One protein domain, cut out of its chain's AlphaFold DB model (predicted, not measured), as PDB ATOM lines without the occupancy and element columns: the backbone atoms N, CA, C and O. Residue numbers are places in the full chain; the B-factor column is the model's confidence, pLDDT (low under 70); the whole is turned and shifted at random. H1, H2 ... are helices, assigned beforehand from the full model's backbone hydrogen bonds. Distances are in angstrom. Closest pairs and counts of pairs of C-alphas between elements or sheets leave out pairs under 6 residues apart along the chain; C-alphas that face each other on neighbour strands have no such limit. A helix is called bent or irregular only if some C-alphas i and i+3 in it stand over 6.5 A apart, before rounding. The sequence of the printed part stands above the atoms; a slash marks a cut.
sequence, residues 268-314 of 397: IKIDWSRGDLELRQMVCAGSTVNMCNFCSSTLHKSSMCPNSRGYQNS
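AT A GLANCE: This is residues 268 to 314 of the 397 residues of an uncharacterized protein of Mytilus coruscus (UniProt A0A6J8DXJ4). A strung-out chain with little regular structure has the short helix H1 in one half and, in the other, a loop of residues 291 to 305 that leads into the short helix H2. Residues 282 to 288 stand free between the halves. The printed part has 47 residues, 12 of them in the two named helices, with no named strand; the class is all helix. It is only just loose, close to extended, with a radius of gyration of the C-alphas of 13.9 A and spans of 47 by 22 by 11 A.

IN THESE COORDINATES: H1, residues 277 to 283, is 9.8 A long, beginning at C-alpha 277 (10.247, -8.500, -37.755). H2, residues 306 to 310, is 8.9 A long, ending at C-alpha 310 (-1.353, -32.742, -40.563). H2 is irregular, but only just: C-alphas 307 and 310 are 6.6 A apart.

HOW THE PARTS SIT: H1 and H2 are apart. In H1 every O i to N i+4 pair is within hydrogen-bond range; in H2, 0 of 1, and 0 of 2 O i to N i+3 pairs.

THE WHOLE: The C-alphas farthest apart, of Ile 268 and Ser 314, are 47.8 A apart. The printed part has no cut. The link from H1 to H2, 22 residues, is long. Mean pLDDT of the printed part is 70.1; residues 272 to 290 and 309 to 314 are under 70.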
ATOM      1  N   ILE A 268      23.873   3.309 -40.331       79.94
ATOM      2  CA  ILE A 268      22.751   2.466 -40.759       79.94
ATOM      3  C   ILE A 268      21.443   3.054 -40.221       79.94
ATOM      4  O   ILE A 268      21.160   3.015 -39.023       79.94
ATOM      5  N   LYS A 269      20.600   3.576 -41.116       78.94
ATOM      6  CA  LYS A 269      19.274   4.101 -40.761       78.94
ATOM      7  C   LYS A 269      18.260   2.962 -40.646       78.94
ATOM      8  O   LYS A 269      17.743   2.492 -41.656       78.94
ATOM      9  N   ILE A 270      17.960   2.541 -39.418       71.69
ATOM     10  CA  ILE A 270      16.907   1.553 -39.140       71.69
ATOM     11  C   ILE A 270      15.547   2.257 -39.071       71.69
ATOM     12  O   ILE A 270      15.291   3.053 -38.166       71.69
ATOM     13  N   ASP A 271      14.657   1.930 -40.008       71.06
ATOM     14  CA  ASP A 271      13.255   2.344 -39.959       71.06
ATOM     15  C   ASP A 271      12.447   1.402 -39.051       71.06
ATOM     16  O   ASP A 271      11.906   0.378 -39.472       71.06
ATOM     17  N   TRP A 272      12.345   1.774 -37.774       69.00
ATOM     18  CA  TRP A 272      11.573   1.026 -36.780       69.00
ATOM     19  C   TRP A 272      10.062   0.987 -37.060       69.00
ATOM     20  O   TRP A 272       9.384   0.103 -36.520       69.00
ATOM     21  N   SER A 273       9.539   1.907 -37.885       55.31
ATOM     22  CA  SER A 273       8.117   1.987 -38.244       55.31
ATOM     23  C   SER A 273       7.718   0.922 -39.264       55.31
ATOM     24  O   SER A 273       6.621   0.372 -39.182       55.31
ATOM     25  N   ARG A 274       8.641   0.544 -40.159       56.97
ATOM     26  CA  ARG A 274       8.427  -0.495 -41.179       56.97
ATOM     27  C   ARG A 274       8.502  -1.932 -40.679       56.97
ATOM     28  O   ARG A 274       8.395  -2.851 -41.484       56.97
ATOM     29  N   GLY A 275       8.600  -2.127 -39.363       53.12
ATOM     30  CA  GLY A 275       8.273  -3.403 -38.737       53.12
ATOM     31  C   GLY A 275       9.089  -4.577 -39.268       53.12
ATOM     32  O   GLY A 275       8.518  -5.644 -39.479       53.12
ATOM     33  N   ASP A 276      10.396  -4.382 -39.472       61.88
ATOM     34  CA  ASP A 276      11.311  -5.472 -39.806       61.88
ATOM     35  C   ASP A 276      11.353  -6.472 -38.638       61.88
ATOM     36  O   ASP A 276      12.066  -6.323 -37.639       61.88
ATOM     37  N   LEU A 277      10.461  -7.455 -38.740       63.06
ATOM     38  CA  LEU A 277      10.247  -8.500 -37.755       63.06
ATOM     39  C   LEU A 277      11.472  -9.409 -37.668       63.06
ATOM     40  O   LEU A 277      11.760  -9.918 -36.589       63.06
ATOM     41  N   GLU A 278      12.193  -9.578 -38.774       57.94
ATOM     42  CA  GLU A 278      13.393 -10.401 -38.869       57.94
ATOM     43  C   GLU A 278      14.551  -9.710 -38.137       57.94
ATOM     44  O   GLU A 278      15.161 -10.315 -37.254       57.94
ATOM     45  N   LEU A 279      14.751  -8.405 -38.353       60.50
ATOM     46  CA  LEU A 279      15.710  -7.597 -37.593       60.50
ATOM     47  C   LEU A 279      15.353  -7.526 -36.100       60.50
ATOM     48  O   LEU A 279      16.234  -7.693 -35.258       60.50
ATOM     49  N   ARG A 280      14.073  -7.348 -35.733       62.28
ATOM     50  CA  ARG A 280      13.646  -7.391 -34.316       62.28
ATOM     51  C   ARG A 280      13.881  -8.764 -33.685       62.28
ATOM     52  O   ARG A 280      14.327  -8.824 -32.544       62.28
ATOM     53  N   GLN A 281      13.600  -9.859 -34.392       62.47
ATOM     54  CA  GLN A 281      13.869 -11.216 -33.902       62.47
ATOM     55  C   GLN A 281      15.372 -11.467 -33.736       62.47
ATOM     56  O   GLN A 281      15.773 -12.065 -32.740       62.47
ATOM     57  N   MET A 282      16.196 -10.969 -34.660       57.47
ATOM     58  CA  MET A 282      17.655 -11.094 -34.638       57.47
ATOM     59  C   MET A 282      18.295 -10.267 -33.511       57.47
ATOM     60  O   MET A 282      19.162 -10.765 -32.802       57.47
ATOM     61  N   VAL A 283      17.824  -9.038 -33.280       61.03
ATOM     62  CA  VAL A 283      18.257  -8.175 -32.164       61.03
ATOM     63  C   VAL A 283      17.828  -8.744 -30.808       61.03
ATOM     64  O   VAL A 283      18.615  -8.766 -29.865       61.03
ATOM     65  N   CYS A 284      16.601  -9.259 -30.700       60.56
ATOM     66  CA  CYS A 284      16.089  -9.865 -29.468       60.56
ATOM     67  C   CYS A 284      16.580 -11.312 -29.238       60.56
ATOM     68  O   CYS A 284      16.156 -11.948 -28.267       60.56
ATOM     69  N   ALA A 285      17.480 -11.841 -30.079       57.22
ATOM     70  CA  ALA A 285      17.965 -13.228 -30.038       57.22
ATOM     71  C   ALA A 285      18.873 -13.572 -28.834       57.22
ATOM     72  O   ALA A 285      19.361 -14.696 -28.737       57.22
ATOM     73  N   GLY A 286      19.058 -12.647 -27.883       47.00
ATOM     74  CA  GLY A 286      19.523 -12.974 -26.527       47.00
ATOM     75  C   GLY A 286      18.458 -13.686 -25.676       47.00
ATOM     76  O   GLY A 286      18.785 -14.338 -24.688       47.00
ATOM     77  N   SER A 287      17.182 -13.610 -26.070       56.31
ATOM     78  CA  SER A 287      16.122 -14.470 -25.537       56.31
ATOM     79  C   SER A 287      16.084 -15.786 -26.317       56.31
ATOM     80  O   SER A 287      16.105 -15.779 -27.547       56.31
ATOM     81  N   THR A 288      16.045 -16.928 -25.619       50.94
ATOM     82  CA  THR A 288      16.093 -18.263 -26.241       50.94
ATOM     83  C   THR A 288      14.950 -18.432 -27.239       50.94
ATOM     84  O   THR A 288      13.790 -18.607 -26.848       50.94
ATOM     85  N   VAL A 289      15.269 -18.363 -28.532       56.66
ATOM     86  CA  VAL A 289      14.262 -18.343 -29.592       56.66
ATOM     87  C   VAL A 289      13.591 -19.714 -29.657       56.66
ATOM     88  O   VAL A 289      14.201 -20.698 -30.068       56.66
ATOM     89  N   ASN A 290      12.330 -19.785 -29.224       67.19
ATOM     90  CA  ASN A 290      11.548 -21.020 -29.227       67.19
ATOM     91  C   ASN A 290      11.312 -21.496 -30.670       67.19
ATOM     92  O   ASN A 290      10.358 -21.075 -31.326       67.19
ATOM     93  N   MET A 291      12.192 -22.375 -31.150       89.44
ATOM     94  CA  MET A 291      12.109 -22.987 -32.473       89.44
ATOM     95  C   MET A 291      10.799 -23.771 -32.614       89.44
ATOM     96  O   MET A 291      10.351 -24.452 -31.689       89.44
ATOM     97  N   CYS A 292      10.178 -23.707 -33.788       87.69
ATOM     98  CA  CYS A 292       8.953 -24.440 -34.076       87.69
ATOM     99  C   CYS A 292       9.172 -25.958 -33.970       87.69
ATOM    100  O   CYS A 292       9.905 -26.546 -34.765       87.69
ATOM    101  N   ASN A 293       8.444 -26.622 -33.069       84.25
ATOM    102  CA  ASN A 293       8.573 -28.063 -32.796       84.25
ATOM    103  C   ASN A 293       8.274 -28.976 -34.005       84.25
ATOM    104  O   ASN A 293       8.554 -30.171 -33.948       84.25
ATOM    105  N   PHE A 294       7.672 -28.444 -35.075       88.38
ATOM    106  CA  PHE A 294       7.277 -29.198 -36.271       88.38
ATOM    107  C   PHE A 294       8.223 -29.029 -37.468       88.38
ATOM    108  O   PHE A 294       8.221 -29.874 -38.361       88.38
ATOM    109  N   CYS A 295       8.987 -27.934 -37.540       90.94
ATOM    110  CA  CYS A 295       9.845 -27.637 -38.699       90.94
ATOM    111  C   CYS A 295      11.165 -26.930 -38.355       90.94
ATOM    112  O   CYS A 295      11.884 -26.521 -39.263       90.94
ATOM    113  N   SER A 296      11.462 -26.743 -37.069       86.75
ATOM    114  CA  SER A 296      12.650 -26.056 -36.543       86.75
ATOM    115  C   SER A 296      12.819 -24.589 -36.973       86.75
ATOM    116  O   SER A 296      13.829 -23.972 -36.654       86.75
ATOM    117  N   SER A 297      11.835 -23.990 -37.649       88.50
ATOM    118  CA  SER A 297      11.857 -22.567 -38.005       88.50
ATOM    119  C   SER A 297      11.662 -21.677 -36.775       88.50
ATOM    120  O   SER A 297      10.803 -21.947 -35.938       88.50
ATOM    121  N   THR A 298      12.422 -20.589 -36.691       87.75
ATOM    122  CA  THR A 298      12.260 -19.509 -35.702       87.75
ATOM    123  C   THR A 298      11.208 -18.469 -36.108       87.75
ATOM    124  O   THR A 298      10.756 -17.704 -35.263       87.75
ATOM    125  N   LEU A 299      10.767 -18.471 -37.373       84.44
ATOM    126  CA  LEU A 299       9.881 -17.450 -37.949       84.44
ATOM    127  C   LEU A 299       8.433 -17.508 -37.426       84.44
ATOM    128  O   LEU A 299       7.659 -16.581 -37.645       84.44
ATOM    129  N   HIS A 300       8.029 -18.603 -36.774       84.38
ATOM    130  CA  HIS A 300       6.670 -18.786 -36.265       84.38
ATOM    131  C   HIS A 300       6.619 -19.705 -35.041       84.38
ATOM    132  O   HIS A 300       7.398 -20.647 -34.902       84.38
ATOM    133  N   LYS A 301       5.622 -19.487 -34.174       84.44
ATOM    134  CA  LYS A 301       5.301 -20.402 -33.066       84.44
ATOM    135  C   LYS A 301       4.752 -21.723 -33.611       84.44
ATOM    136  O   LYS A 301       4.044 -21.727 -34.615       84.44
ATOM    137  N   SER A 302       4.976 -22.832 -32.902       86.81
ATOM    138  CA  SER A 302       4.507 -24.177 -33.290       86.81
ATOM    139  C   SER A 302       3.014 -24.252 -33.664       86.81
ATOM    140  O   SER A 302       2.648 -25.002 -34.566       86.81
ATOM    141  N   SER A 303       2.154 -23.448 -33.028       77.38
ATOM    142  CA  SER A 303       0.718 -23.350 -33.335       77.38
ATOM    143  C   SER A 303       0.401 -22.788 -34.729       77.38
ATOM    144  O   SER A 303      -0.644 -23.108 -35.283       77.38
ATOM    145  N   MET A 304       1.301 -21.989 -35.307       85.00
ATOM    146  CA  MET A 304       1.156 -21.324 -36.610       85.00
ATOM    147  C   MET A 304       1.938 -22.026 -37.732       85.00
ATOM    148  O   MET A 304       2.075 -21.488 -38.828       85.00
ATOM    149  N   CYS A 305       2.482 -23.219 -37.481       88.50
ATOM    150  CA  CYS A 305       3.307 -23.912 -38.464       88.50
ATOM    151  C   CYS A 305       2.489 -24.412 -39.667       88.50
ATOM    152  O   CYS A 305       1.558 -25.190 -39.473       88.50
ATOM    153  N   PRO A 306       2.873 -24.109 -40.923       84.56
ATOM    154  CA  PRO A 306       2.221 -24.694 -42.097       84.56
ATOM    155  C   PRO A 306       2.244 -26.232 -42.090       84.56
ATOM    156  O   PRO A 306       1.292 -26.873 -42.531       84.56
ATOM    157  N   ASN A 307       3.297 -26.826 -41.513       85.31
ATOM    158  CA  ASN A 307       3.457 -28.274 -41.392       85.31
ATOM    159  C   ASN A 307       2.648 -28.881 -40.225       85.31
ATOM    160  O   ASN A 307       2.503 -30.102 -40.173       85.31
ATOM    161  N   SER A 308       2.069 -28.081 -39.313       83.19
ATOM    162  CA  SER A 308       1.172 -28.604 -38.266       83.19
ATOM    163  C   SER A 308      -0.226 -28.945 -38.792       83.19
ATOM    164  O   SER A 308      -1.001 -29.582 -38.082       83.19
ATOM    165  N   ARG A 309      -0.559 -28.609 -40.049       64.38
ATOM    166  CA  ARG A 309      -1.871 -28.916 -40.653       64.38
ATOM    167  C   ARG A 309      -2.182 -30.419 -40.726       64.38
ATOM    168  O   ARG A 309      -3.347 -30.788 -40.677       64.38
ATOM    169  N   GLY A 310      -1.166 -31.290 -40.734       57.69
ATOM    170  CA  GLY A 310      -1.353 -32.742 -40.563       57.69
ATOM    171  C   GLY A 310      -1.739 -33.171 -39.137       57.69
ATOM    172  O   GLY A 310      -2.299 -34.246 -38.953       57.69
ATOM    173  N   TYR A 311      -1.474 -32.329 -38.134       54.38
ATOM    174  CA  TYR A 311      -1.871 -32.528 -36.737       54.38
ATOM    175  C   TYR A 311      -3.218 -31.878 -36.393       54.38
ATOM    176  O   TYR A 311      -3.883 -32.355 -35.484       54.38
ATOM    177  N   GLN A 312      -3.674 -30.842 -37.105       50.78
ATOM    178  CA  GLN A 312      -4.923 -30.145 -36.744       50.78
ATOM    179  C   GLN A 312      -6.212 -30.955 -36.989       50.78
ATOM    180  O   GLN A 312      -7.256 -30.602 -36.452       50.78
ATOM    181  N   ASN A 313      -6.130 -32.091 -37.693       48.75
ATOM    182  CA  ASN A 313      -7.219 -33.072 -37.779       48.75
ATOM    183  C   ASN A 313      -7.240 -34.092 -36.623       48.75
ATOM    184  O   ASN A 313      -8.113 -34.964 -36.601       48.75
ATOM    185  N   SER A 314      -6.348 -33.999 -35.627       52.22
ATOM    186  CA  SER A 314      -6.653 -34.622 -34.338       52.22
ATOM    187  C   SER A 314      -7.828 -33.860 -33.730       52.22
ATOM    188  O   SER A 314      -7.626 -32.765 -33.200       52.22
TER     189      SER A 314